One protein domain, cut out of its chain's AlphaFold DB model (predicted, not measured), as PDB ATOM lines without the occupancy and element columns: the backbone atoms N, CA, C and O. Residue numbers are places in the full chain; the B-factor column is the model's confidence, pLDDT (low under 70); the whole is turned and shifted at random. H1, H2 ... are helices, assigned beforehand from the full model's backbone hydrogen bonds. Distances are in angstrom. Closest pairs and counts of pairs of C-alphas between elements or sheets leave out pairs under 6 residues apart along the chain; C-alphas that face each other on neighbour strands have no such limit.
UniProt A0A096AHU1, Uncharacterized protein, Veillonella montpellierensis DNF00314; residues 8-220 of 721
ATOM      1  N   GLU A   8     177.045 303.239 132.669       92.38
ATOM      2  CA  GLU A   8     176.029 302.328 132.146       92.38
ATOM      3  C   GLU A   8     174.988 301.928 133.200       92.38
ATOM      4  O   GLU A   8     173.782 301.919 132.918       92.38
ATOM      5  N   VAL A   9     175.438 301.608 134.418       96.19
ATOM      6  CA  VAL A   9     174.558 301.226 135.532       96.19
ATOM      7  C   VAL A   9     173.817 302.441 136.081       96.19
ATOM      8  O   VAL A   9     172.641 302.312 136.411       96.19
ATOM      9  N   GLN A  10     174.443 303.621 136.108       95.50
ATOM     10  CA  GLN A  10     173.824 304.876 136.543       95.50
ATOM     11  C   GLN A  10     172.594 305.217 135.689       95.50
ATOM     12  O   GLN A  10     171.536 305.525 136.236       95.50
ATOM     13  N   ILE A  11     172.685 305.074 134.361       95.00
ATOM     14  CA  ILE A  11     171.551 305.309 133.450       95.00
ATOM     15  C   ILE A  11     170.399 304.334 133.735       95.00
ATOM     16  O   ILE A  11     169.231 304.725 133.744       95.00
ATOM     17  N   ALA A  12     170.703 303.052 133.946       97.19
ATOM     18  CA  ALA A  12     169.682 302.049 134.243       97.19
ATOM     19  C   ALA A  12     169.045 302.280 135.626       97.19
ATOM     20  O   ALA A  12     167.826 302.194 135.768       97.19
ATOM     21  N   TYR A  13     169.858 302.641 136.619       96.12
ATOM     22  CA  TYR A  13     169.432 303.033 137.959       96.12
ATOM     23  C   TYR A  13     168.458 304.218 137.927       96.12
ATOM     24  O   TYR A  13     167.394 304.145 138.537       96.12
ATOM     25  N   GLU A  14     168.766 305.282 137.184       94.88
ATOM     26  CA  GLU A  14     167.895 306.460 137.091       94.88
ATOM     27  C   GLU A  14     166.530 306.114 136.492       94.88
ATOM     28  O   GLU A  14     165.498 306.511 137.032       94.88
ATOM     29  N   LYS A  15     166.506 305.284 135.444       95.94
ATOM     30  CA  LYS A  15     165.252 304.802 134.849       95.94
ATOM     31  C   LYS A  15     164.389 304.011 135.828       95.94
ATOM     32  O   LYS A  15     163.173 304.136 135.783       95.94
ATOM     33  N   VAL A  16     165.001 303.203 136.693       95.94
ATOM     34  CA  VAL A  16     164.267 302.347 137.636       95.94
ATOM     35  C   VAL A  16     163.823 303.106 138.883       95.94
ATOM     36  O   VAL A  16     162.729 302.857 139.377       95.94
ATOM     37  N   PHE A  17     164.656 304.003 139.415       93.94
ATOM     38  CA  PHE A  17     164.455 304.572 140.753       93.94
ATOM     39  C   PHE A  17     164.080 306.063 140.785       93.94
ATOM     40  O   PHE A  17     163.836 306.586 141.871       93.94
ATOM     41  N   TYR A  18     164.013 306.735 139.630       92.50
ATOM     42  CA  TYR A  18     163.545 308.128 139.500       92.50
ATOM     43  C   TYR A  18     162.381 308.299 138.516       92.50
ATOM     44  O   TYR A  18     161.902 309.417 138.328       92.50
ATOM     45  N   SER A  19     161.931 307.215 137.884       91.69
ATOM     46  CA  SER A  19     160.766 307.221 137.002       91.69
ATOM     47  C   SER A  19     159.536 306.680 137.721       91.69
ATOM     48  O   SER A  19     159.650 305.816 138.588       91.69
ATOM     49  N   TRP A  20     158.371 307.146 137.281       91.12
ATOM     50  CA  TRP A  20     157.047 306.622 137.628       91.12
ATOM     51  C   TRP A  20     156.274 306.220 136.361       91.12
ATOM     52  O   TRP A  20     155.052 306.186 136.340       91.12
ATOM     53  N   ASP A  21     157.003 305.945 135.277       90.56
ATOM     54  CA  ASP A  21     156.476 305.376 134.036       90.56
ATOM     55  C   ASP A  21     156.857 303.884 133.977       90.56
ATOM     56  O   ASP A  21     158.056 303.563 133.961       90.56
ATOM     57  N   PRO A  22     155.873 302.963 133.928       90.62
ATOM     58  CA  PRO A  22     156.133 301.526 133.904       90.62
ATOM     59  C   PRO A  22     157.036 301.076 132.747       90.62
ATOM     60  O   PRO A  22     157.885 300.207 132.943       90.62
ATOM     61  N   LEU A  23     156.914 301.677 131.558       92.88
ATOM     62  CA  LEU A  23     157.721 301.322 130.387       92.88
ATOM     63  C   LEU A  23     159.178 301.747 130.571       92.88
ATOM     64  O   LEU A  23     160.092 300.977 130.266       92.88
ATOM     65  N   ILE A  24     159.410 302.946 131.115       95.69
ATOM     66  CA  ILE A  24     160.766 303.433 131.408       95.69
ATOM     67  C   ILE A  24     161.429 302.558 132.477       95.69
ATOM     68  O   ILE A  24     162.597 302.186 132.331       95.69
ATOM     69  N   ILE A  25     160.688 302.191 133.527       95.25
ATOM     70  CA  ILE A  25     161.195 301.316 134.589       95.25
ATOM     71  C   ILE A  25     161.542 299.934 134.032       95.25
ATOM     72  O   ILE A  25     162.627 299.427 134.310       95.25
ATOM     73  N   GLN A  26     160.673 299.335 133.213       95.31
ATOM     74  CA  GLN A  26     160.921 298.028 132.589       95.31
ATOM     75  C   GLN A  26     162.122 298.056 131.632       95.31
ATOM     76  O   GLN A  26     162.911 297.105 131.590       95.31
ATOM     77  N   GLU A  27     162.326 299.156 130.903       97.00
ATOM     78  CA  GLU A  27     163.528 299.358 130.089       97.00
ATOM     79  C   GLU A  27     164.793 299.416 130.967       97.00
ATOM     80  O   GLU A  27     165.801 298.769 130.668       97.00
ATOM     81  N   GLY A  28     164.742 300.163 132.074       97.62
ATOM     82  CA  GLY A  28     165.823 300.234 133.057       97.62
ATOM     83  C   GLY A  28     166.127 298.875 133.693       97.62
ATOM     84  O   GLY A  28     167.289 298.471 133.751       97.62
ATOM     85  N   GLN A  29     165.094 298.124 134.083       96.88
ATOM     86  CA  GLN A  29     165.216 296.772 134.630       96.88
ATOM     87  C   GLN A  29     165.886 295.827 133.624       96.88
ATOM     88  O   GLN A  29     166.809 295.100 133.983       96.88
ATOM     89  N   SER A  30     165.485 295.888 132.351       97.19
ATOM     90  CA  SER A  30     166.085 295.084 131.278       97.19
ATOM     91  C   SER A  30     167.574 295.395 131.089       97.19
ATOM     92  O   SER A  30     168.377 294.498 130.841       97.19
ATOM     93  N   LYS A  31     167.980 296.660 131.253       98.00
ATOM     94  CA  LYS A  31     169.401 297.047 131.229       98.00
ATOM     95  C   LYS A  31     170.159 296.526 132.446       98.00
ATOM     96  O   LYS A  31     171.243 295.973 132.281       98.00
ATOM     97  N   LEU A  32     169.586 296.645 133.647       98.19
ATOM     98  CA  LEU A  32     170.178 296.067 134.856       98.19
ATOM     99  C   LEU A  32     170.370 294.551 134.717       98.19
ATOM    100  O   LEU A  32     171.413 294.048 135.121       98.19
ATOM    101  N   GLN A  33     169.418 293.850 134.095       97.88
ATOM    102  CA  GLN A  33     169.522 292.424 133.772       97.88
ATOM    103  C   GLN A  33     170.743 292.121 132.902       97.88
ATOM    104  O   GLN A  33     171.582 291.310 133.285       97.88
ATOM    105  N   ILE A  34     170.891 292.831 131.779       97.94
ATOM    106  CA  ILE A  34     172.033 292.660 130.870       97.94
ATOM    107  C   ILE A  34     173.361 292.853 131.614       97.94
ATOM    108  O   ILE A  34     174.270 292.034 131.478       97.94
ATOM    109  N   TYR A  35     173.485 293.909 132.420       97.88
ATOM    110  CA  TYR A  35     174.726 294.187 133.146       97.88
ATOM    111  C   TYR A  35     174.987 293.187 134.275       97.88
ATOM    112  O   TYR A  35     176.136 292.790 134.485       97.88
ATOM    113  N   ALA A  36     173.945 292.737 134.977       97.38
ATOM    114  CA  ALA A  36     174.058 291.680 135.974       97.38
ATOM    115  C   ALA A  36     174.607 290.393 135.336       97.38
ATOM    116  O   ALA A  36     175.578 289.820 135.843       97.38
ATOM    117  N   ASP A  37     174.055 289.991 134.188       95.12
ATOM    118  CA  ASP A  37     174.468 288.799 133.436       95.12
ATOM    119  C   ASP A  37     175.905 288.906 132.902       95.12
ATOM    120  O   ASP A  37     176.619 287.906 132.816       95.12
ATOM    121  N   GLN A  38     176.373 290.125 132.618       96.31
ATOM    122  CA  GLN A  38     177.766 290.419 132.256       96.31
ATOM    123  C   GLN A  38     178.738 290.409 133.445       96.31
ATOM    124  O   GLN A  38     179.945 290.551 133.253       96.31
ATOM    125  N   GLY A  39     178.248 290.229 134.671       95.62
ATOM    126  CA  GLY A  39     179.089 290.137 135.860       95.62
ATOM    127  C   GLY A  39     179.078 291.367 136.767       95.62
ATOM    128  O   GLY A  39     179.853 291.400 137.725       95.62
ATOM    129  N   ASN A  40     178.249 292.379 136.487       97.75
ATOM    130  CA  ASN A  40     178.186 293.588 137.303       97.75
ATOM    131  C   ASN A  40     177.366 293.351 138.584       97.75
ATOM    132  O   ASN A  40     176.134 293.276 138.560       97.75
ATOM    133  N   GLY A  41     178.067 293.285 139.719       97.38
ATOM    134  CA  GLY A  41     177.444 293.013 141.010       97.38
ATOM    135  C   GLY A  41     176.467 294.092 141.471       97.38
ATOM    136  O   GLY A  41     175.447 293.762 142.072       97.38
ATOM    137  N   ASP A  42     176.738 295.368 141.199       97.81
ATOM    138  CA  ASP A  42     175.862 296.463 141.628       97.81
ATOM    139  C   ASP A  42     174.566 296.491 140.812       97.81
ATOM    140  O   ASP A  42     173.487 296.685 141.374       97.81
ATOM    141  N   ALA A  43     174.646 296.182 139.512       98.19
ATOM    142  CA  ALA A  43     173.467 295.982 138.679       98.19
ATOM    143  C   ALA A  43     172.605 294.819 139.193       98.19
ATOM    144  O   ALA A  43     171.392 294.973 139.329       98.19
ATOM    145  N   ALA A  44     173.225 293.691 139.568       98.00
ATOM    146  CA  ALA A  44     172.521 292.560 140.172       98.00
ATOM    147  C   ALA A  44     171.857 292.937 141.515       98.00
ATOM    148  O   ALA A  44     170.725 292.533 141.788       98.00
ATOM    149  N   ALA A  45     172.516 293.753 142.345       96.81
ATOM    150  CA  ALA A  45     171.943 294.238 143.601       96.81
ATOM    151  C   ALA A  45     170.698 295.110 143.359       96.81
ATOM    152  O   ALA A  45     169.652 294.868 143.962       96.81
ATOM    153  N   LEU A  46     170.779 296.082 142.446       96.75
ATOM    154  CA  LEU A  46     169.648 296.942 142.083       96.75
ATOM    155  C   LEU A  46     168.493 296.142 141.471       96.75
ATOM    156  O   LEU A  46     167.344 296.315 141.874       96.75
ATOM    157  N   LEU A  47     168.804 295.223 140.557       96.88
ATOM    158  CA  LEU A  47     167.831 294.348 139.913       96.88
ATOM    159  C   LEU A  47     167.080 293.481 140.924       96.88
ATOM    160  O   LEU A  47     165.858 293.384 140.848       96.88
ATOM    161  N   SER A  48     167.782 292.915 141.914       95.31
ATOM    162  CA  SER A  48     167.149 292.103 142.962       95.31
ATOM    163  C   SER A  48     166.026 292.851 143.687       95.31
ATOM    164  O   SER A  48     165.014 292.250 144.026       95.31
ATOM    165  N   ARG A  49     166.162 294.173 143.878       93.06
ATOM    166  CA  ARG A  49     165.136 294.986 144.544       93.06
ATOM    167  C   ARG A  49     163.856 295.095 143.728       93.06
ATOM    168  O   ARG A  49     162.788 295.140 144.316       93.06
ATOM    169  N   THR A  50     163.956 295.110 142.400       94.75
ATOM    170  CA  THR A  50     162.782 295.237 141.520       94.75
ATOM    171  C   THR A  50     161.849 294.025 141.594       94.75
ATOM    172  O   THR A  50     160.658 294.163 141.343       94.75
ATOM    173  N   TYR A  51     162.364 292.854 141.986       93.19
ATOM    174  CA  TYR A  51     161.590 291.617 142.139       93.19
ATOM    175  C   TYR A  51     161.104 291.359 143.571       93.19
ATOM    176  O   TYR A  51     160.424 290.361 143.804       93.19
ATOM    177  N   ALA A  52     161.438 292.227 144.531       87.94
ATOM    178  CA  ALA A  52     161.203 291.983 145.955       87.94
ATOM    179  C   ALA A  52     159.743 292.198 146.406       87.94
ATOM    180  O   ALA A  52     159.449 292.000 147.576       87.94
ATOM    181  N   GLY A  53     158.844 292.593 145.501       84.12
ATOM    182  CA  GLY A  53     157.421 292.780 145.796       84.12
ATOM    183  C   GLY A  53     157.049 294.205 146.195       84.12
ATOM    184  O   GLY A  53     157.904 295.087 146.323       84.12
ATOM    185  N   SER A  54     155.746 294.434 146.370       78.31
ATOM    186  CA  SER A  54     155.151 295.768 146.550       78.31
ATOM    187  C   SER A  54     155.553 296.466 147.852       78.31
ATOM    188  O   SER A  54     155.400 297.676 147.973       78.31
ATOM    189  N   GLU A  55     156.089 295.725 148.825       74.31
ATOM    190  CA  GLU A  55     156.632 296.294 150.066       74.31
ATOM    191  C   GLU A  55     157.994 296.979 149.864       74.31
ATOM    192  O   GLU A  55     158.395 297.833 150.658       74.31
ATOM    193  N   PHE A  56     158.736 296.593 148.822       80.56
ATOM    194  CA  PHE A  56     160.129 297.006 148.616       80.56
ATOM    195  C   PHE A  56     160.383 297.647 147.252       80.56
ATOM    196  O   PHE A  56     161.485 298.157 147.015       80.56
ATOM    197  N   PHE A  57     159.387 297.628 146.369       88.81
ATOM    198  CA  PHE A  57     159.408 298.252 145.059       88.81
ATOM    199  C   PHE A  57     158.011 298.727 144.658       88.81
ATOM    200  O   PHE A  57     157.004 298.186 145.105       88.81
ATOM    201  N   TRP A  58     157.952 299.751 143.814       87.38
ATOM    202  CA  TRP A  58     156.694 300.373 143.437       87.38
ATOM    203  C   TRP A  58     155.821 299.436 142.573       87.38
ATOM    204  O   TRP A  58     156.250 299.052 141.480       87.38
ATOM    205  N   PRO A  59     154.596 299.080 143.012       79.50
ATOM    206  CA  PRO A  59     153.748 298.117 142.302       79.50
ATOM    207  C   PRO A  59     153.261 298.617 140.932       79.50
ATOM    208  O   PRO A  59     153.044 297.800 140.034       79.50
ATOM    209  N   GLY A  60     153.160 299.938 140.729       80.94
ATOM    210  CA  GLY A  60     152.726 300.538 139.459       80.94
ATOM    211  C   GLY A  60     153.615 300.176 138.262       80.94
ATOM    212  O   GLY A  60     153.140 300.107 137.131       80.94
ATOM    213  N   ALA A  61     154.878 299.798 138.494       86.06
ATOM    214  CA  ALA A  61     155.797 299.346 137.446       86.06
ATOM    215  C   ALA A  61     155.371 298.039 136.741       86.06
ATOM    216  O   ALA A  61     155.983 297.644 135.743       86.06
ATOM    217  N   SER A  62     154.344 297.346 137.253       83.25
ATOM    218  CA  SER A  62     153.833 296.081 136.704       83.25
ATOM    219  C   SER A  62     154.882 294.960 136.648       83.25
ATOM    220  O   SER A  62     154.799 294.043 135.829       83.25
ATOM    221  N   ILE A  63     155.877 295.016 137.537       87.69
ATOM    222  CA  ILE A  63     156.874 293.961 137.722       87.69
ATOM    223  C   ILE A  63     156.343 292.998 138.780       87.69
ATOM    224  O   ILE A  63     156.066 293.387 139.913       87.69
ATOM    225  N   LYS A  64     156.193 291.723 138.406       86.19
ATOM    226  CA  LYS A  64     155.729 290.693 139.337       86.19
ATOM    227  C   LYS A  64     156.806 290.374 140.366       86.19
ATOM    228  O   LYS A  64     157.960 290.137 140.005       86.19
ATOM    229  N   GLU A  65     156.383 290.297 141.621       89.12
ATOM    230  CA  GLU A  65     157.183 289.758 142.713       89.12
ATOM    231  C   GLU A  65     157.715 288.364 142.362       89.12
ATOM    232  O   GLU A  65     157.005 287.524 141.798       89.12
ATOM    233  N   ASN A  66     158.991 288.134 142.661       91.69
ATOM    234  CA  ASN A  66     159.653 286.867 142.413       91.69
ATOM    235  C   ASN A  66     160.794 286.648 143.411       91.69
ATOM    236  O   ASN A  66     161.947 287.003 143.156       91.69
ATOM    237  N   ASP A  67     160.479 285.993 144.527       89.31
ATOM    238  CA  ASP A  67     161.440 285.662 145.586       89.31
ATOM    239  C   ASP A  67     162.667 284.899 145.084       89.31
ATOM    240  O   ASP A  67     163.786 285.123 145.553       89.31
ATOM    241  N   ALA A  68     162.480 284.005 144.108       88.94
ATOM    242  CA  ALA A  68     163.569 283.208 143.559       88.94
ATOM    243  C   ALA A  68     164.567 284.083 142.787       88.94
ATOM    244  O   ALA A  68     165.775 283.935 142.978       88.94
ATOM    245  N   LEU A  69     164.081 285.018 141.962       91.75
ATOM    246  CA  LEU A  69     164.934 285.978 141.252       91.75
ATOM    247  C   LEU A  69     165.563 286.992 142.210       91.75
ATOM    248  O   LEU A  69     166.758 287.269 142.095       91.75
ATOM    249  N   THR A  70     164.811 287.482 143.199       91.75
ATOM    250  CA  THR A  70     165.335 288.347 144.265       91.75
ATOM    251  C   THR A  70     166.522 287.684 144.963       91.75
ATOM    252  O   THR A  70     167.612 288.257 145.027       91.75
ATOM    253  N   ALA A  71     166.359 286.440 145.427       90.00
ATOM    254  CA  ALA A  71     167.422 285.690 146.088       90.00
ATOM    255  C   ALA A  71     168.598 285.383 145.145       90.00
ATOM    256  O   ALA A  71     169.757 285.498 145.553       90.00
ATOM    257  N   HIS A  72     168.314 285.019 143.890       91.38
ATOM    258  CA  HIS A  72     169.324 284.716 142.879       91.38
ATOM    259  C   HIS A  72     170.243 285.913 142.608       91.38
ATOM    260  O   HIS A  72     171.457 285.809 142.811       91.38
ATOM    261  N   TYR A  73     169.675 287.059 142.219       94.88
ATOM    262  CA  TYR A  73     170.458 288.248 141.883       94.88
ATOM    263  C   TYR A  73     171.142 288.852 143.103       94.88
ATOM    264  O   TYR A  73     172.268 289.339 143.004       94.88
ATOM    265  N   LEU A  74     170.533 288.748 144.287       93.62
ATOM    266  CA  LEU A  74     171.188 289.194 145.508       93.62
ATOM    267  C   LEU A  74     172.416 288.329 145.836       93.62
ATOM    268  O   LEU A  74     173.488 288.866 146.108       93.62
ATOM    269  N   GLN A  75     172.326 287.001 145.732       92.31
ATOM    270  CA  GLN A  75     173.491 286.122 145.901       92.31
ATOM    271  C   GLN A  75     174.565 286.355 144.831       92.31
ATOM    272  O   GLN A  75     175.758 286.321 145.143       92.31
ATOM    273  N   GLN A  76     174.159 286.585 143.581       94.12
ATOM    274  CA  GLN A  76     175.058 286.945 142.484       94.12
ATOM    275  C   GLN A  76     175.805 288.246 142.781       94.12
ATOM    276  O   GLN A  76     177.034 288.254 142.703       94.12
ATOM    277  N   SER A  77     175.100 289.292 143.227       96.69
ATOM    278  CA  SER A  77     175.703 290.578 143.595       96.69
ATOM    279  C   SER A  77     176.802 290.424 144.646       96.69
ATOM    280  O   SER A  77     177.892 290.981 144.508       96.69
ATOM    281  N   ILE A  78     176.555 289.592 145.667       95.06
ATOM    282  CA  ILE A  78     177.503 289.342 146.756       95.06
ATOM    283  C   ILE A  78     178.735 288.610 146.231       95.06
ATOM    284  O   ILE A  78     179.854 289.010 146.540       95.06
ATOM    285  N   LYS A  79     178.549 287.561 145.417       93.62
ATOM    286  CA  LYS A  79     179.655 286.816 144.786       93.62
ATOM    287  C   LYS A  79     180.508 287.709 143.881       93.62
ATOM    288  O   LYS A  79     181.709 287.490 143.775       93.62
ATOM    289  N   GLN A  80     179.899 288.725 143.274       95.62
ATOM    290  CA  GLN A  80     180.547 289.719 142.413       95.62
ATOM    291  C   GLN A  80     181.100 290.926 143.190       95.62
ATOM    292  O   GLN A  80     181.444 291.940 142.593       95.62
ATOM    293  N   SER A  81     181.251 290.818 144.516       95.81
ATOM    294  CA  SER A  81     181.856 291.852 145.372       95.81
ATOM    295  C   SER A  81     181.104 293.190 145.412       95.81
ATOM    296  O   SER A  81     181.709 294.220 145.721       95.81
ATOM    297  N   SER A  82     179.793 293.195 145.149       97.31
ATOM    298  CA  SER A  82     178.965 294.391 145.331       97.31
ATOM    299  C   SER A  82     178.858 294.753 146.808       97.31
ATOM    300  O   SER A  82     178.381 293.963 147.631       97.31
ATOM    301  N   ALA A  83     179.263 295.975 147.152       97.69
ATOM    302  CA  ALA A  83     179.160 296.459 148.522       97.69
ATOM    303  C   ALA A  83     177.700 296.736 148.910       97.69
ATOM    304  O   ALA A  83     177.271 296.333 149.992       97.69
ATOM    305  N   ILE A  84     176.911 297.349 148.017       96.62
ATOM    306  CA  ILE A  84     175.475 297.562 148.251       96.62
ATOM    307  C   ILE A  84     174.710 296.232 148.316       96.62
ATOM    308  O   ILE A  84     173.846 296.077 149.181       96.62
ATOM    309  N   GLY A  85     175.081 295.250 147.487       95.94
ATOM    310  CA  GLY A  85     174.507 293.908 147.486       95.94
ATOM    311  C   GLY A  85     174.776 293.162 148.790       95.94
ATOM    312  O   GLY A  85     173.856 292.608 149.389       95.94
ATOM    313  N   LEU A  86     176.010 293.223 149.309       96.25
ATOM    314  CA  LEU A  86     176.334 292.634 150.611       96.25
ATOM    315  C   LEU A  86     175.561 293.292 151.757       96.25
ATOM    316  O   LEU A  86     175.007 292.577 152.592       96.25
ATOM    317  N   LEU A  87     175.471 294.624 151.790       95.94
ATOM    318  CA  LEU A  87     174.704 295.324 152.826       95.94
ATOM    319  C   LEU A  87     173.199 295.029 152.731       95.94
ATOM    320  O   LEU A  87     172.549 294.876 153.762       95.94
ATOM    321  N   GLN A  88     172.640 294.895 151.525       92.88
ATOM    322  CA  GLN A  88     171.258 294.449 151.319       92.88
ATOM    323  C   GLN A  88     171.045 292.983 151.728       92.88
ATOM    324  O   GLN A  88     170.002 292.635 152.283       92.88
ATOM    325  N   GLY A  89     172.040 292.123 151.520       90.88
ATOM    326  CA  GLY A  89     172.002 290.722 151.929       90.88
ATOM    327  C   GLY A  89     171.901 290.518 153.443       90.88
ATOM    328  O   GLY A  89     171.327 289.522 153.872       90.88
ATOM    329  N   LEU A  90     172.398 291.458 154.262       89.94
ATOM    330  CA  LEU A  90     172.382 291.334 155.731       89.94
ATOM    331  C   LEU A  90     170.968 291.236 156.320       89.94
ATOM    332  O   LEU A  90     170.786 290.586 157.346       89.94
ATOM    333  N   ARG A  91     169.985 291.854 155.659       81.31
ATOM    334  CA  ARG A  91     168.587 291.928 156.112       81.31
ATOM    335  C   ARG A  91     167.642 290.975 155.381       81.31
ATOM    336  O   ARG A  91     166.463 290.922 155.710       81.31
ATOM    337  N   THR A  92     168.149 290.221 154.408       79.94
ATOM    338  CA  THR A  92     167.343 289.291 153.611       79.94
ATOM    339  C   THR A  92     167.615 287.868 154.084       79.94
ATOM    340  O   THR A  92     168.713 287.333 153.900       79.94
ATOM    341  N   ALA A  93     166.627 287.247 154.732       71.56
ATOM    342  CA  ALA A  93     166.766 285.893 155.256       71.56
ATOM    343  C   ALA A  93     167.171 284.918 154.134       71.56
ATOM    344  O   ALA A  93     166.546 284.867 153.081       71.56
ATOM    345  N   GLY A  94     168.253 284.164 154.340       69.12
ATOM    346  CA  GLY A  94     168.757 283.208 153.346       69.12
ATOM    347  C   GLY A  94     169.566 283.808 152.184       69.12
ATOM    348  O   GLY A  94     170.127 283.042 151.401       69.12
ATOM    349  N   ALA A  95     169.715 285.135 152.086       74.81
ATOM    350  CA  ALA A  95     170.529 285.753 151.033       74.81
ATOM    351  C   ALA A  95     172.033 285.506 151.221       74.81
ATOM    352  O   ALA A  95     172.743 285.216 150.260       74.81
ATOM    353  N   ILE A  96     172.529 285.555 152.461       81.38
ATOM    354  CA  ILE A  96     173.914 285.192 152.785       81.38
ATOM    355  C   ILE A  96     173.933 283.768 153.348       81.38
ATOM    356  O   ILE A  96     173.821 283.551 154.555       81.38
ATOM    357  N   LEU A  97     174.080 282.779 152.466       75.62
ATOM    358  CA  LEU A  97     174.175 281.368 152.856       75.62
ATOM    359  C   LEU A  97     175.380 281.119 153.788       75.62
ATOM    360  O   LEU A  97     176.416 281.757 153.613       75.62
ATOM    361  N   PRO A  98     175.338 280.141 154.716       79.44
ATOM    362  CA  PRO A  98     176.477 279.833 155.593       79.44
ATOM    363  C   PRO A  98     177.770 279.459 154.850       79.44
ATOM    364  O   PRO A  98     178.872 279.649 155.366       79.44
ATOM    365  N   SER A  99     177.657 278.890 153.648       77.38
ATOM    366  CA  SER A  99     178.789 278.651 152.745       77.38
ATOM    367  C   SER A  99     179.359 279.962 152.202       77.38
ATOM    368  O   SER A  99     180.559 280.187 152.319       77.38
ATOM    369  N   LEU A 100     178.497 280.849 151.699       77.69
ATOM    370  CA  LEU A 100     178.876 282.163 151.178       77.69
ATOM    371  C   LEU A 100     179.446 283.074 152.276       77.69
ATOM    372  O   LEU A 100     180.451 283.735 152.057       77.69
ATOM    373  N   ASN A 101     178.883 283.047 153.486       82.44
ATOM    374  CA  ASN A 101     179.354 283.842 154.623       82.44
ATOM    375  C   ASN A 101     180.793 283.488 155.046       82.44
ATOM    376  O   ASN A 101     181.516 284.341 155.550       82.44
ATOM    377  N   ARG A 102     181.214 282.229 154.853       84.44
ATOM    378  CA  ARG A 102     182.587 281.774 155.147       84.44
ATOM    379  C   ARG A 102     183.606 282.224 154.099       84.44
ATOM    380  O   ARG A 102     184.798 282.182 154.376       84.44
ATOM    381  N   GLN A 103     183.142 282.608 152.914       86.81
ATOM    382  CA  GLN A 103     183.965 282.937 151.750       86.81
ATOM    383  C   GLN A 103     183.466 284.230 151.095       86.81
ATOM    384  O   GLN A 103     183.350 284.313 149.873       86.81
ATOM    385  N   LEU A 104     183.114 285.230 151.910       90.56
ATOM    386  CA  LEU A 104     182.709 286.528 151.381       90.56
ATOM    387  C   LEU A 104     183.888 287.157 150.625       90.56
ATOM    388  O   LEU A 104     184.987 287.208 151.180       90.56
ATOM    389  N   PRO A 105     183.677 287.651 149.393       93.06
ATOM    390  CA  PRO A 105     184.767 288.204 148.594       93.06
ATOM    391  C   PRO A 105     185.247 289.568 149.108       93.06
ATOM    392  O   PRO A 105     186.397 289.931 148.888       93.06
ATOM    393  N   ILE A 106     184.390 290.294 149.829       95.38
ATOM    394  CA  ILE A 106     184.737 291.496 150.594       95.38
ATOM    395  C   ILE A 106     184.160 291.383 152.002       95.38
ATOM    396  O   ILE A 106     183.117 290.757 152.219       95.38
ATOM    397  N   THR A 107     184.825 291.991 152.981       95.25
ATOM    398  CA  THR A 107     184.317 291.980 154.360       95.25
ATOM    399  C   THR A 107     183.105 292.906 154.512       95.25
ATOM    400  O   THR A 107     182.907 293.840 153.734       95.25
ATOM    401  N   LYS A 108     182.292 292.692 155.555       95.12
ATOM    402  CA  LYS A 108     181.165 293.589 155.868       95.12
ATOM    403  C   LYS A 108     181.638 295.016 156.170       95.12
ATOM    404  O   LYS A 108     180.984 295.968 155.756       95.12
ATOM    405  N   GLU A 109     182.774 295.161 156.859       95.12
ATOM    406  CA  GLU A 109     183.387 296.469 157.120       95.12
ATOM    407  C   GLU A 109     183.841 297.154 155.836       95.12
ATOM    408  O   GLU A 109     183.584 298.340 155.645       95.12
ATOM    409  N   GLU A 110     184.481 296.412 154.936       96.44
ATOM    410  CA  GLU A 110     184.911 296.937 153.646       96.44
ATOM    411  C   GLU A 110     183.721 297.405 152.804       96.44
ATOM    412  O   GLU A 110     183.742 298.521 152.285       96.44
ATOM    413  N   ALA A 111     182.656 296.600 152.723       97.44
ATOM    414  CA  ALA A 111     181.430 296.988 152.033       97.44
ATOM    415  C   ALA A 111     180.824 298.268 152.627       97.44
ATOM    416  O   ALA A 111     180.529 299.214 151.897       97.44
ATOM    417  N   PHE A 112     180.703 298.334 153.955       97.62
ATOM    418  CA  PHE A 112     180.209 299.523 154.645       97.62
ATOM    419  C   PHE A 112     181.060 300.763 154.349       97.62
ATOM    420  O   PHE A 112     180.510 301.803 154.002       97.62
ATOM    421  N   ASN A 113     182.388 300.658 154.424       96.44
ATOM    422  CA  ASN A 113     183.288 301.789 154.202       96.44
ATOM    423  C   ASN A 113     183.259 302.291 152.749       96.44
ATOM    424  O   ASN A 113     183.294 303.502 152.532       96.44
ATOM    425  N   ARG A 114     183.135 301.394 151.757       96.81
ATOM    426  CA  ARG A 114     182.965 301.775 150.342       96.81
ATOM    427  C   ARG A 114     181.682 302.583 150.132       96.81
ATOM    428  O   ARG A 114     181.736 303.673 149.568       96.81
ATOM    429  N   VAL A 115     180.552 302.083 150.635       97.88
ATOM    430  CA  VAL A 115     179.248 302.757 150.498       97.88
ATOM    431  C   VAL A 115     179.213 304.059 151.304       97.88
ATOM    432  O   VAL A 115     178.725 305.071 150.812       97.88
ATOM    433  N   LEU A 116     179.788 304.082 152.511       96.25
ATOM    434  CA  LEU A 116     179.862 305.291 153.335       96.25
ATOM    435  C   LEU A 116     180.702 306.381 152.662       96.25
ATOM    436  O   LEU A 116     180.313 307.545 152.686       96.25
ATOM    437  N   SER A 117     181.834 306.017 152.052       95.88
ATOM    438  CA  SER A 117     182.682 306.964 151.321       95.88
ATOM    439  C   SER A 117     181.907 307.654 150.196       95.88
ATOM    440  O   SER A 117     181.921 308.880 150.105       95.88
ATOM    441  N   ALA A 118     181.165 306.885 149.394       96.62
ATOM    442  CA  ALA A 118     180.329 307.429 148.327       96.62
ATOM    443  C   ALA A 118     179.172 308.287 148.867       96.62
ATOM    444  O   ALA A 118     178.922 309.378 148.359       96.62
ATOM    445  N   ALA A 119     178.522 307.855 149.953       96.12
ATOM    446  CA  ALA A 119     177.456 308.617 150.603       96.12
ATOM    447  C   ALA A 119     177.936 309.998 151.092       96.12
ATOM    448  O   ALA A 119     177.246 311.001 150.896       96.12
ATOM    449  N   ILE A 120     179.131 310.056 151.698       93.88
ATOM    450  CA  ILE A 120     179.779 311.300 152.155       93.88
ATOM    451  C   ILE A 120     180.099 312.221 150.974       93.88
ATOM    452  O   ILE A 120     179.970 313.436 151.096       93.88
ATOM    453  N   GLN A 121     180.495 311.654 149.835       94.75
ATOM    454  CA  GLN A 121     180.772 312.406 148.610       94.75
ATOM    455  C   GLN A 121     179.500 312.861 147.870       94.75
ATOM    456  O   GLN A 121     179.600 313.547 146.857       94.75
ATOM    457  N   GLY A 122     178.311 312.531 148.384       92.81
ATOM    458  CA  GLY A 122     177.036 313.020 147.861       92.81
ATOM    459  C   GLY A 122     176.228 311.996 147.069       92.81
ATOM    460  O   GLY A 122     175.175 312.358 146.548       92.81
ATOM    461  N   ASP A 123     176.662 310.734 146.985       95.88
ATOM    462  CA  ASP A 123     175.874 309.708 146.303       95.88
ATOM    463  C   ASP A 123     174.578 309.407 147.071       95.88
ATOM    464  O   ASP A 123     174.577 308.874 148.184       95.88
ATOM    465  N   VAL A 124     173.460 309.776 146.455       94.81
ATOM    466  CA  VAL A 124     172.116 309.763 147.046       94.81
ATOM    467  C   VAL A 124     171.601 308.362 147.354       94.81
ATOM    468  O   VAL A 124     170.924 308.168 148.368       94.81
ATOM    469  N   TYR A 125     171.954 307.365 146.540       95.81
ATOM    470  CA  TYR A 125     171.569 305.984 146.801       95.81
ATOM    471  C   TYR A 125     172.408 305.396 147.929       95.81
ATOM    472  O   TYR A 125     171.878 304.744 148.828       95.81
ATOM    473  N   CYS A 126     173.713 305.674 147.949       97.19
ATOM    474  CA  CYS A 126     174.558 305.270 149.064       97.19
ATOM    475  C   CYS A 126     174.115 305.923 150.382       97.19
ATOM    476  O   CYS A 126     174.111 305.241 151.407       97.19
ATOM    477  N   GLN A 127     173.663 307.184 150.375       97.19
ATOM    478  CA  GLN A 127     173.032 307.821 151.544       97.19
ATOM    479  C   GLN A 127     171.825 307.007 152.034       97.19
ATOM    480  O   GLN A 127     171.756 306.658 153.214       97.19
ATOM    481  N   TYR A 128     170.927 306.604 151.127       96.56
ATOM    482  CA  TYR A 128     169.806 305.718 151.455       96.56
ATOM    483  C   TYR A 128     170.277 304.379 152.049       96.56
ATOM    484  O   TYR A 128     169.759 303.936 153.079       96.56
ATOM    485  N   VAL A 129     171.279 303.728 151.449       96.75
ATOM    486  CA  VAL A 129     171.802 302.436 151.926       96.75
ATOM    487  C   VAL A 129     172.391 302.558 153.336       96.75
ATOM    488  O   VAL A 129     172.091 301.719 154.188       96.75
ATOM    489  N   ILE A 130     173.168 303.610 153.621       97.31
ATOM    490  CA  ILE A 130     173.724 303.861 154.961       97.31
ATOM    491  C   ILE A 130     172.617 304.147 155.976       97.31
ATOM    492  O   ILE A 130     172.632 303.585 157.073       97.31
ATOM    493  N   GLY A 131     171.615 304.947 155.610       96.69
ATOM    494  CA  GLY A 131     170.448 305.179 156.461       96.69
ATOM    495  C   GLY A 131     169.748 303.877 156.859       96.69
ATOM    496  O   GLY A 131     169.429 303.671 158.032       96.69
ATOM    497  N   ASN A 132     169.604 302.946 155.913       95.75
ATOM    498  CA  ASN A 132     169.012 301.632 156.167       95.75
ATOM    499  C   ASN A 132     169.868 300.727 157.060       95.75
ATOM    500  O   ASN A 132     169.306 300.025 157.901       95.75
ATOM    501  N   VAL A 133     171.200 300.771 156.942       96.31
ATOM    502  CA  VAL A 133     172.105 300.040 157.852       96.31
ATOM    503  C   VAL A 133     171.826 300.406 159.314       96.31
ATOM    504  O   VAL A 133     171.807 299.536 160.188       96.31
ATOM    505  N   TYR A 134     171.577 301.686 159.594       95.44
ATOM    506  CA  TYR A 134     171.252 302.141 160.945       95.44
ATOM    507  C   TYR A 134     169.795 301.889 161.335       95.44
ATOM    508  O   TYR A 134     169.543 301.483 162.469       95.44
ATOM    509  N   TYR A 135     168.852 302.071 160.406       94.44
ATOM    510  CA  TYR A 135     167.425 301.848 160.644       94.44
ATOM    511  C   TYR A 135     167.126 300.404 161.076       94.44
ATOM    512  O   TYR A 135     166.388 300.192 162.040       94.44
ATOM    513  N   TRP A 136     167.725 299.425 160.388       92.25
ATOM    514  CA  TRP A 136     167.503 297.993 160.626       92.25
ATOM    515  C   TRP A 136     168.402 297.392 161.712       92.25
ATOM    516  O   TRP A 136     168.141 296.292 162.191       92.25
ATOM    517  N   GLY A 137     169.434 298.115 162.159       91.81
ATOM    518  CA  GLY A 137     170.352 297.621 163.188       91.81
ATOM    519  C   GLY A 137     171.548 296.820 162.662       91.81
ATOM    520  O   GLY A 137     172.316 296.274 163.462       91.81
ATOM    521  N   ASP A 138     171.746 296.790 161.342       92.69
ATOM    522  CA  ASP A 138     172.797 296.027 160.654       92.69
ATOM    523  C   ASP A 138     174.206 296.400 161.150       92.69
ATOM    524  O   ASP A 138     175.102 295.552 161.174       92.69
ATOM    525  N   TYR A 139     174.390 297.638 161.632       91.50
ATOM    526  CA  TYR A 139     175.640 298.149 162.214       91.50
ATOM    527  C   TYR A 139     176.224 297.252 163.319       91.50
ATOM    528  O   TYR A 139     177.439 297.218 163.505       91.50
ATOM    529  N   THR A 140     175.381 296.502 164.033       88.81
ATOM    530  CA  THR A 140     175.819 295.555 165.073       88.81
ATOM    531  C   THR A 140     176.539 294.329 164.508       88.81
ATOM    532  O   THR A 140     177.355 293.726 165.200       88.81
ATOM    533  N   THR A 141     176.260 293.972 163.252       88.94
ATOM    534  CA  THR A 141     176.831 292.800 162.568       88.94
ATOM    535  C   THR A 141     177.982 293.147 161.624       88.94
ATOM    536  O   THR A 141     178.721 292.248 161.219       88.94
ATOM    537  N   ILE A 142     178.112 294.425 161.255       91.94
ATOM    538  CA  ILE A 142     179.124 294.924 160.319       91.94
ATOM    539  C   ILE A 142     180.491 295.014 160.990       91.94
ATOM    540  O   ILE A 142     181.455 294.472 160.459       91.94
ATOM    541  N   GLY A 143     180.571 295.662 162.155       87.00
ATOM    542  CA  GLY A 143     181.822 295.800 162.898       87.00
ATOM    543  C   GLY A 143     182.110 297.221 163.396       87.00
ATOM    544  O   GLY A 143     181.251 298.108 163.310       87.00
ATOM    545  N   PRO A 144     183.314 297.434 163.958       84.88
ATOM    546  CA  PRO A 144     183.749 298.697 164.548       84.88
ATOM    547  C   PRO A 144     183.507 299.938 163.690       84.88
ATOM    548  O   PRO A 144     183.109 300.960 164.238       84.88
ATOM    549  N   SER A 145     183.690 299.874 162.371       86.25
ATOM    550  CA  SER A 145     183.528 301.039 161.483       86.25
ATOM    551  C   SER A 145     182.120 301.652 161.572       86.25
ATOM    552  O   SER A 145     181.970 302.864 161.752       86.25
ATOM    553  N   ALA A 146     181.078 300.814 161.551       87.88
ATOM    554  CA  ALA A 146     179.689 301.265 161.650       87.88
ATOM    555  C   ALA A 146     179.325 301.747 163.067       87.88
ATOM    556  O   ALA A 146     178.564 302.706 163.218       87.88
ATOM    557  N   ILE A 147     179.898 301.125 164.107       84.75
ATOM    558  CA  ILE A 147     179.701 301.503 165.519       84.75
ATOM    559  C   ILE A 147     180.411 302.826 165.840       84.75
ATOM    560  O   ILE A 147     179.836 303.696 166.490       84.75
ATOM    561  N   ASN A 148     181.638 303.016 165.355       82.31
ATOM    562  CA  ASN A 148     182.436 304.226 165.562       82.31
ATOM    563  C   ASN A 148     181.754 305.471 164.992       82.31
ATOM    564  O   ASN A 148     181.876 306.555 165.561       82.31
ATOM    565  N   ARG A 149     180.960 305.326 163.930       80.69
ATOM    566  CA  ARG A 149     180.158 306.430 163.398       80.69
ATOM    567  C   ARG A 149     179.069 306.894 164.371       80.69
ATOM    568  O   ARG A 149     178.923 308.098 164.548       80.69
ATOM    569  N   LEU A 150     178.423 305.981 165.110       75.31
ATOM    570  CA  LEU A 150     177.496 306.351 166.198       75.31
ATOM    571  C   LEU A 150     178.188 307.243 167.242       75.31
ATOM    572  O   LEU A 150     177.558 308.095 167.871       75.31
ATOM    573  N   HIS A 151     179.498 307.053 167.429       60.09
ATOM    574  CA  HIS A 151     180.312 307.836 168.350       60.09
ATOM    575  C   HIS A 151     180.729 309.212 167.810       60.09
ATOM    576  O   HIS A 151     181.038 310.084 168.622       60.09
ATOM    577  N   ALA A 152     180.673 309.461 166.497       61.72
ATOM    578  CA  ALA A 152     181.002 310.767 165.916       61.72
ATOM    579  C   ALA A 152     180.072 311.883 166.436       61.72
ATOM    580  O   ALA A 152     180.515 313.001 166.690       61.72
ATOM    581  N   HIS A 153     178.808 311.551 166.713       53.25
ATOM    582  CA  HIS A 153     177.821 312.452 167.321       53.25
ATOM    583  C   HIS A 153     177.797 312.383 168.863       53.25
ATOM    584  O   HIS A 153     177.079 313.134 169.528       53.25
ATOM    585  N   ALA A 154     178.593 311.493 169.468       48.59
ATOM    586  CA  ALA A 154     178.571 311.225 170.904       48.59
ATOM    587  C   ALA A 154     179.384 312.217 171.751       48.59
ATOM    588  O   ALA A 154     179.258 312.178 172.974       48.59
ATOM    589  N   ASN A 155     180.168 313.133 171.167       51.44
ATOM    590  CA  ASN A 155     180.957 314.095 171.953       51.44
ATOM    591  C   ASN A 155     180.079 314.968 172.877       51.44
ATOM    592  O   ASN A 155     180.451 315.190 174.029       51.44
ATOM    593  N   TRP A 156     178.869 315.348 172.447       46.88
ATOM    594  CA  TRP A 156     177.888 316.051 173.292       46.88
ATOM    595  C   TRP A 156     177.038 315.102 174.172       46.88
ATOM    596  O   TRP A 156     176.738 315.422 175.322       46.88
ATOM    597  N   MET A 157     176.720 313.892 173.687       46.75
ATOM    598  CA  MET A 157     175.893 312.879 174.382       46.75
ATOM    599  C   MET A 157     176.653 311.991 175.387       46.75
ATOM    600  O   MET A 157     176.033 311.265 176.165       46.75
ATOM    601  N   SER A 158     177.984 312.061 175.432       49.94
ATOM    602  CA  SER A 158     178.848 311.304 176.353       49.94
ATOM    603  C   SER A 158     178.491 311.526 177.832       49.94
ATOM    604  O   SER A 158     178.578 310.594 178.635       49.94
ATOM    605  N   LYS A 159     177.979 312.717 178.183       50.91
ATOM    606  CA  LYS A 159     177.443 313.043 179.520       50.91
ATOM    607  C   LYS A 159     176.173 312.255 179.877       50.91
ATOM    608  O   LYS A 159     175.950 311.975 181.051       50.91
ATOM    609  N   LEU A 160     175.375 311.849 178.886       49.12
ATOM    610  CA  LEU A 160     174.106 311.134 179.071       49.12
ATOM    611  C   LEU A 160     174.268 309.605 179.115       49.12
ATOM    612  O   LEU A 160     173.328 308.912 179.492       49.12
ATOM    613  N   LYS A 161     175.457 309.057 178.813       51.22
ATOM    614  CA  LYS A 161     175.751 307.608 178.878       51.22
ATOM    615  C   LYS A 161     175.427 306.993 180.251       51.22
ATOM    616  O   LYS A 161     175.054 305.828 180.318       51.22
ATOM    617  N   LYS A 162     175.524 307.784 181.331       50.44
ATOM    618  CA  LYS A 162     175.190 307.381 182.713       50.44
ATOM    619  C   LYS A 162     173.682 307.279 183.001       50.44
ATOM    620  O   LYS A 162     173.318 306.685 184.005       50.44
ATOM    621  N   LEU A 163     172.822 307.851 182.154       47.84
ATOM    622  CA  LEU A 163     171.363 307.907 182.343       47.84
ATOM    623  C   LEU A 163     170.610 306.771 181.629       47.84
ATOM    624  O   LEU A 163     169.393 306.663 181.759       47.84
ATOM    625  N   PHE A 164     171.305 305.926 180.861       53.06
ATOM    626  CA  PHE A 164     170.683 304.832 180.119       53.06
ATOM    627  C   PHE A 164     170.731 303.513 180.889       53.06
ATOM    628  O   PHE A 164     171.796 303.042 181.272       53.06
ATOM    629  N   ILE A 165     169.555 302.896 181.038       50.00
ATOM    630  CA  ILE A 165     169.314 301.640 181.771       50.00
ATOM    631  C   ILE A 165     170.085 300.450 181.151       50.00
ATOM    632  O   ILE A 165     170.398 299.490 181.848       50.00
ATOM    633  N   SER A 166     170.452 300.514 179.860       60.94
ATOM    634  CA  SER A 166     171.365 299.554 179.220       60.94
ATOM    635  C   SER A 166     172.187 300.181 178.082       60.94
ATOM    636  O   SER A 166     171.730 301.097 177.389       60.94
ATOM    637  N   THR A 167     173.387 299.646 177.832       64.12
ATOM    638  CA  THR A 167     174.252 300.015 176.693       64.12
ATOM    639  C   THR A 167     173.576 299.777 175.340       64.12
ATOM    640  O   THR A 167     173.793 300.545 174.404       64.12
ATOM    641  N   ARG A 168     172.702 298.767 175.236       65.56
ATOM    642  CA  ARG A 168     171.930 298.460 174.021       65.56
ATOM    643  C   ARG A 168     170.956 299.586 173.667       65.56
ATOM    644  O   ARG A 168     170.927 300.030 172.523       65.56
ATOM    645  N   THR A 169     170.211 300.089 174.652       72.25
ATOM    646  CA  THR A 169     169.258 301.197 174.463       72.25
ATOM    647  C   THR A 169     169.964 302.483 174.024       72.25
ATOM    648  O   THR A 169     169.430 303.238 173.215       72.25
ATOM    649  N   TYR A 170     171.180 302.723 174.524       73.94
ATOM    650  CA  TYR A 170     172.002 303.869 174.133       73.94
ATOM    651  C   TYR A 170     172.385 303.832 172.645       73.94
ATOM    652  O   TYR A 170     172.114 304.788 171.918       73.94
ATOM    653  N   TYR A 171     172.951 302.718 172.167       77.88
ATOM    654  CA  TYR A 171     173.344 302.586 170.759       77.88
ATOM    655  C   TYR A 171     172.155 302.616 169.807       77.88
ATOM    656  O   TYR A 171     172.258 303.204 168.737       77.88
ATOM    657  N   GLN A 172     171.019 302.047 170.208       82.94
ATOM    658  CA  GLN A 172     169.808 302.091 169.398       82.94
ATOM    659  C   GLN A 172     169.313 303.529 169.196       82.94
ATOM    660  O   GLN A 172     168.944 303.893 168.086       82.94
ATOM    661  N   LYS A 173     169.368 304.382 170.229       83.06
ATOM    662  CA  LYS A 173     169.014 305.804 170.079       83.06
ATOM    663  C   LYS A 173     169.968 306.555 169.151       83.06
ATOM    664  O   LYS A 173     169.503 307.370 168.361       83.06
ATOM    665  N   LEU A 174     171.273 306.287 169.232       84.44
ATOM    666  CA  LEU A 174     172.250 306.883 168.316       84.44
ATOM    667  C   LEU A 174     172.026 306.421 166.873       84.44
ATOM    668  O   LEU A 174     172.063 307.238 165.960       84.44
ATOM    669  N   ALA A 175     171.732 305.136 166.673       89.75
ATOM    670  CA  ALA A 175     171.423 304.593 165.358       89.75
ATOM    671  C   ALA A 175     170.162 305.227 164.761       89.75
ATOM    672  O   ALA A 175     170.158 305.559 163.584       89.75
ATOM    673  N   THR A 176     169.127 305.494 165.563       90.00
ATOM    674  CA  THR A 176     167.947 306.240 165.099       90.00
ATOM    675  C   THR A 176     168.306 307.649 164.605       90.00
ATOM    676  O   THR A 176     167.720 308.114 163.631       90.00
ATOM    677  N   ILE A 177     169.258 308.335 165.247       87.62
ATOM    678  CA  ILE A 177     169.706 309.670 164.815       87.62
ATOM    679  C   ILE A 177     170.454 309.581 163.479       87.62
ATOM    680  O   ILE A 177     170.143 310.335 162.562       87.62
ATOM    681  N   GLU A 178     171.388 308.636 163.346       90.88
ATOM    682  CA  GLU A 178     172.121 308.407 162.089       90.88
ATOM    683  C   GLU A 178     171.193 307.976 160.950       90.88
ATOM    684  O   GLU A 178     171.282 308.507 159.847       90.88
ATOM    685  N   ALA A 179     170.262 307.056 161.215       95.75
ATOM    686  CA  ALA A 179     169.271 306.619 160.238       95.75
ATOM    687  C   ALA A 179     168.442 307.802 159.727       95.75
ATOM    688  O   ALA A 179     168.294 307.964 158.519       95.75
ATOM    689  N   ALA A 180     167.944 308.649 160.638       95.00
ATOM    690  CA  ALA A 180     167.194 309.843 160.269       95.00
ATOM    691  C   ALA A 180     168.033 310.783 159.399       95.00
ATOM    692  O   ALA A 180     167.560 311.197 158.352       95.00
ATOM    693  N   TYR A 181     169.275 311.072 159.799       94.50
ATOM    694  CA  TYR A 181     170.170 311.965 159.062       94.50
ATOM    695  C   TYR A 181     170.397 311.503 157.618       94.50
ATOM    696  O   TYR A 181     170.197 312.273 156.683       94.50
ATOM    697  N   TRP A 182     170.783 310.242 157.421       96.81
ATOM    698  CA  TRP A 182     171.127 309.736 156.091       96.81
ATOM    699  C   TRP A 182     169.912 309.554 155.180       96.81
ATOM    700  O   TRP A 182     169.988 309.878 153.996       96.81
ATOM    701  N   LEU A 183     168.789 309.065 155.718       97.81
ATOM    702  CA  LEU A 183     167.554 308.934 154.941       97.81
ATOM    703  C   LEU A 183     166.980 310.310 154.573       97.81
ATOM    704  O   LEU A 183     166.516 310.494 153.451       97.81
ATOM    705  N   ASP A 184     167.041 311.281 155.488       96.50
ATOM    706  CA  ASP A 184     166.581 312.650 155.239       96.50
ATOM    707  C   ASP A 184     167.454 313.369 154.211       96.50
ATOM    708  O   ASP A 184     166.929 314.033 153.318       96.50
ATOM    709  N   LEU A 185     168.774 313.180 154.283       95.56
ATOM    710  CA  LEU A 185     169.714 313.712 153.301       95.56
ATOM    711  C   LEU A 185     169.473 313.113 151.908       95.56
ATOM    712  O   LEU A 185     169.411 313.854 150.931       95.56
ATOM    713  N   SER A 186     169.272 311.795 151.825       96.12
ATOM    714  CA  SER A 186     168.958 311.100 150.570       96.12
ATOM    715  C   SER A 186     167.676 311.640 149.921       96.12
ATOM    716  O   SER A 186     167.683 311.998 148.741       96.12
ATOM    717  N   LEU A 187     166.603 311.791 150.708       96.00
ATOM    718  CA  LEU A 187     165.336 312.355 150.241       96.00
ATOM    719  C   LEU A 187     165.467 313.833 149.850       96.00
ATOM    720  O   LEU A 187     164.954 314.240 148.812       96.00
ATOM    721  N   THR A 188     166.182 314.633 150.643       94.06
ATOM    722  CA  THR A 188     166.443 316.054 150.341       94.06
ATOM    723  C   THR A 188     167.199 316.216 149.022       94.06
ATOM    724  O   THR A 188     166.946 317.159 148.279       94.06
ATOM    725  N   ASN A 189     168.069 315.261 148.693       91.38
ATOM    726  CA  ASN A 189     168.786 315.212 147.423       91.38
ATOM    727  C   ASN A 189     167.985 314.527 146.292       91.38
ATOM    728  O   ASN A 189     168.547 314.189 145.249       91.38
ATOM    729  N   GLY A 190     166.676 314.327 146.481       89.38
ATOM    730  CA  GLY A 190     165.728 313.918 145.444       89.38
ATOM    731  C   GLY A 190     165.452 312.419 145.348       89.38
ATOM    732  O   GLY A 190     164.689 312.015 144.477       89.38
ATOM    733  N   PHE A 191     166.034 311.570 146.202       93.25
ATOM    734  CA  PHE A 191     165.723 310.137 146.188       93.25
ATOM    735  C   PHE A 191     164.417 309.854 146.946       93.25
ATOM    736  O   PHE A 191     164.409 309.637 148.159       93.25
ATOM    737  N   SER A 192     163.296 309.876 146.223       93.19
ATOM    738  CA  SER A 192     161.950 309.792 146.801       93.19
ATOM    739  C   SER A 192     161.316 308.406 146.756       93.19
ATOM    740  O   SER A 192     160.264 308.245 147.357       93.19
ATOM    741  N   MET A 193     161.923 307.407 146.103       91.75
ATOM    742  CA  MET A 193     161.309 306.087 145.878       91.75
ATOM    743  C   MET A 193     160.907 305.354 147.173       91.75
ATOM    744  O   MET A 193     159.893 304.667 147.200       91.75
ATOM    745  N   PHE A 194     161.676 305.509 148.260       92.56
ATOM    746  CA  PHE A 194     161.491 304.744 149.506       92.56
ATOM    747  C   PHE A 194     161.460 305.636 150.765       92.56
ATOM    748  O   PHE A 194     162.370 305.551 151.603       92.56
ATOM    749  N   PRO A 195     160.443 306.500 150.937       94.12
ATOM    750  CA  PRO A 195     160.394 307.461 152.041       94.12
ATOM    751  C   PRO A 195     159.955 306.825 153.375       94.12
ATOM    752  O   PRO A 195     160.175 307.400 154.447       94.12
ATOM    753  N   ASP A 196     159.371 305.621 153.341       92.62
ATOM    754  CA  ASP A 196     158.675 305.012 154.477       92.62
ATOM    755  C   ASP A 196     159.546 304.778 155.699       92.62
ATOM    756  O   ASP A 196     159.101 305.008 156.818       92.62
ATOM    757  N   ASN A 197     160.807 304.375 155.530       94.25
ATOM    758  CA  ASN A 197     161.676 304.144 156.684       94.25
ATOM    759  C   ASN A 197     161.929 305.440 157.467       94.25
ATOM    760  O   ASN A 197     161.924 305.425 158.700       94.25
ATOM    761  N   LEU A 198     162.068 306.580 156.785       96.75
ATOM    762  CA  LEU A 198     162.205 307.871 157.456       96.75
ATOM    763  C   LEU A 198     160.891 308.287 158.131       96.75
ATOM    764  O   LEU A 198     160.895 308.666 159.305       96.75
ATOM    765  N   ARG A 199     159.757 308.135 157.435       96.25
ATOM    766  CA  ARG A 199     158.424 308.396 157.997       96.25
ATOM    767  C   ARG A 199     158.160 307.545 159.240       96.25
ATOM    768  O   ARG A 199     157.871 308.083 160.305       96.25
ATOM    769  N   ASN A 200     158.327 306.229 159.145       94.44
ATOM    770  CA  ASN A 200     158.111 305.261 160.223       94.44
ATOM    771  C   ASN A 200     159.033 305.517 161.418       94.44
ATOM    772  O   ASN A 200     158.659 305.297 162.573       94.44
ATOM    773  N   LEU A 201     160.251 306.001 161.173       94.31
ATOM    774  CA  LEU A 201     161.165 306.426 162.225       94.31
ATOM    775  C   LEU A 201     160.631 307.644 162.996       94.31
ATOM    776  O   LEU A 201     160.746 307.671 164.228       94.31
ATOM    777  N   TYR A 202     160.034 308.626 162.314       94.81
ATOM    778  CA  TYR A 202     159.400 309.777 162.960       94.81
ATOM    779  C   TYR A 202     158.075 309.424 163.641       94.81
ATOM    780  O   TYR A 202     157.864 309.853 164.777       94.81
ATOM    781  N   LEU A 203     157.246 308.564 163.041       92.50
ATOM    782  CA  LEU A 203     156.016 308.055 163.660       92.50
ATOM    783  C   LEU A 203     156.303 307.315 164.974       92.50
ATOM    784  O   LEU A 203     155.686 307.612 165.996       92.50
ATOM    785  N   ARG A 204     157.317 306.435 165.008       90.12
ATOM    786  CA  ARG A 204     157.753 305.753 166.247       90.12
ATOM    787  C   ARG A 204     158.227 306.718 167.338       90.12
ATOM    788  O   ARG A 204     158.160 306.393 168.520       90.12
ATOM    789  N   GLN A 205     158.706 307.897 166.952       87.81
ATOM    790  CA  GLN A 205     159.095 308.974 167.865       87.81
ATOM    791  C   GLN A 205     157.953 309.950 168.174       87.81
ATOM    792  O   GLN A 205     158.189 310.918 168.895       87.81
ATOM    793  N   LYS A 206     156.744 309.715 167.643       93.12
ATOM    794  CA  LYS A 206     155.582 310.614 167.734       93.12
ATOM    795  C   LYS A 206     155.856 312.019 167.178       93.12
ATOM    796  O   LYS A 206     155.304 313.003 167.653       93.12
ATOM    797  N   LYS A 207     156.739 312.116 166.182       92.00
ATOM    798  CA  LYS A 207     157.073 313.350 165.458       92.00
ATOM    799  C   LYS A 207     156.212 313.440 164.196       92.00
ATOM    800  O   LYS A 207     156.723 313.278 163.089       92.00
ATOM    801  N   TYR A 208     154.905 313.623 164.374       93.00
ATOM    802  CA  TYR A 208     153.927 313.537 163.284       93.00
ATOM    803  C   TYR A 208     154.156 314.593 162.193       93.00
ATOM    804  O   TYR A 208     154.146 314.237 161.021       93.00
ATOM    805  N   ASP A 209     154.516 315.828 162.556       95.12
ATOM    806  CA  ASP A 209     154.811 316.891 161.579       95.12
ATOM    807  C   ASP A 209     155.996 316.546 160.671       95.12
ATOM    808  O   ASP A 209     155.970 316.785 159.465       95.12
ATOM    809  N   LEU A 210     157.040 315.929 161.235       94.38
ATOM    810  CA  LEU A 210     158.187 315.471 160.454       94.38
ATOM    811  C   LEU A 210     157.816 314.271 159.581       94.38
ATOM    812  O   LEU A 210     158.220 314.220 158.425       94.38
ATOM    813  N   ALA A 211     157.017 313.331 160.094       95.88
ATOM    814  CA  ALA A 211     156.505 312.212 159.302       95.88
ATOM    815  C   ALA A 211     155.652 312.693 158.111       95.88
ATOM    816  O   ALA A 211     155.806 312.183 157.002       95.88
ATOM    817  N   ARG A 212     154.817 313.713 158.327       96.19
ATOM    818  CA  ARG A 212     154.022 314.371 157.288       96.19
ATOM    819  C   ARG A 212     154.907 315.111 156.285       96.19
ATOM    820  O   ARG A 212     154.750 314.916 155.087       96.19
ATOM    821  N   SER A 213     155.893 315.874 156.758       96.38
ATOM    822  CA  SER A 213     156.871 316.580 155.913       96.38
ATOM    823  C   SER A 213     157.656 315.635 154.994       96.38
ATOM    824  O   SER A 213     157.903 315.956 153.831       96.38
ATOM    825  N   VAL A 214     158.003 314.435 155.471       97.88
ATOM    826  CA  VAL A 214     158.626 313.394 154.638       97.88
ATOM    827  C   VAL A 214     157.745 313.047 153.442       97.88
ATOM    828  O   VAL A 214     158.248 313.057 152.321       97.88
ATOM    829  N   MET A 215     156.451 312.805 153.666       97.50
ATOM    830  CA  MET A 215     155.520 312.491 152.580       97.50
ATOM    831  C   MET A 215     155.278 313.689 151.669       97.50
ATOM    832  O   MET A 215     155.386 313.538 150.461       97.50
ATOM    833  N   THR A 216     155.099 314.897 152.205       96.62
ATOM    834  CA  THR A 216     154.935 316.096 151.370       96.62
ATOM    835  C   THR A 216     156.128 316.322 150.434       96.62
ATOM    836  O   THR A 216     155.939 316.601 149.252       96.62
ATOM    837  N   ARG A 217     157.367 316.159 150.923       96.62
ATOM    838  CA  ARG A 217     158.573 316.281 150.080       96.62
ATOM    839  C   ARG A 217     158.713 315.134 149.079       96.62
ATOM    840  O   ARG A 217     159.157 315.356 147.957       96.62
ATOM    841  N   ALA A 218     158.364 313.908 149.465       96.38
ATOM    842  CA  ALA A 218     158.396 312.774 148.544       96.38
ATOM    843  C   ALA A 218     157.345 312.932 147.430       96.38
ATOM    844  O   ALA A 218     157.667 312.717 146.262       96.38
ATOM    845  N   ALA A 219     156.141 313.401 147.768       95.75
ATOM    846  CA  ALA A 219     155.078 313.722 146.819       95.75
ATOM    847  C   ALA A 219     155.492 314.852 145.866       95.75
ATOM    848  O   ALA A 219     155.279 314.742 144.661       95.75
ATOM    849  N   SER A 220     156.180 315.896 146.352       92.38
ATOM    850  CA  SER A 220     156.713 316.954 145.476       92.38
ATOM    851  C   SER A 220     157.836 316.473 144.548       92.38
ATOM    852  O   SER A 220     158.163 317.154 143.582       92.38
TER     853      SER A 220
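AT A GLANCE: This is residues 8 to 220 of the 721 residues of an uncharacterized protein of Veillonella montpellierensis DNF00314 (UniProt A0A096AHU1). An up-and-down bundle of H1, H2 and H3 makes one end, H4 and H5 pack on H3, H7 packs on H5, and H8, near the middle, packs on H7; the long H12 runs back along H8, H13 packs on H12 and makes a hairpin with H14, while H6 and H11 touch no helix. Residues 163 to 169 stick out at the end far from the bundle. The printed part has 213 residues with fourteen named helices, H1 to H14 in chain order, and no named strand; the class is all helix. The whole is compact, with a radius of gyration of the C-alphas of 17.5 A and spans of 53 by 44 by 29 A.

HOW THE PARTS SIT: H1, residues 8 to 17, and H2, residues 22 to 37, form a hairpin, closest at the C-alphas of Ala 12 and Gly 28, 4.4 A. H3, residues 41 to 50, forms hairpins with H2 and with H4, residues 67 to 79; H3 and H4 are closest at the C-alphas of Gly 41 and Ser 77, 4.0 A. H5, residues 83 to 89, touches H3, with the C-alphas of Ala 45 and Gly 85 4.7 A apart. H6, residues 98 to 102, touches no helix. H7, residues 108 to 120, touches H5 at a steep tilt of 60 degrees; the closest C-alphas, of Ala 83 and Ala 111, are 4.2 A apart. H8, residues 124 to 136, touches H12, residues 167 to 188, at a shallow tilt of 24 degrees, opposite ways, closest at the C-alphas of Gly 131 and Ala 179, 4.2 A. H9, residues 139 to 142, touches H10, residues 144 to 152, only at the corner, closest at the C-alphas of Tyr 139 and Ala 146, 5.1 A. H11, residues 154 to 163, is close to but not clearly touching H12. H13, residues 196 to 204, and H14, residues 208 to 220, form a hairpin, closest at the C-alphas of Arg 199 and Ala 211, 4.5 A. Every O i to N i+4 pair is within hydrogen-bond range in H1, H2, H4, H5, H7, H8, H12, H13 and H14, against 4 of 6 in H3, 3 of 5 in H10, 0 of 1 in H6 and 2 of 6 in H11, where O i to N i+3 has 1 of 2 and 4 of 7; H9 is too short.

IN THESE COORDINATES: C-alpha 8 of H1 is at (176.029, 302.328, 132.146). H2 is 22.3 A long and H12 31.8 A. C-alpha 220 of H14 is at (156.713, 316.954, 145.476).

THE WHOLE: The printed part has no cut. The link from H3 to H4 is long. The mean pLDDT of the printed part is 88.6, and residue 94 and residues 151 to 168 are under 70.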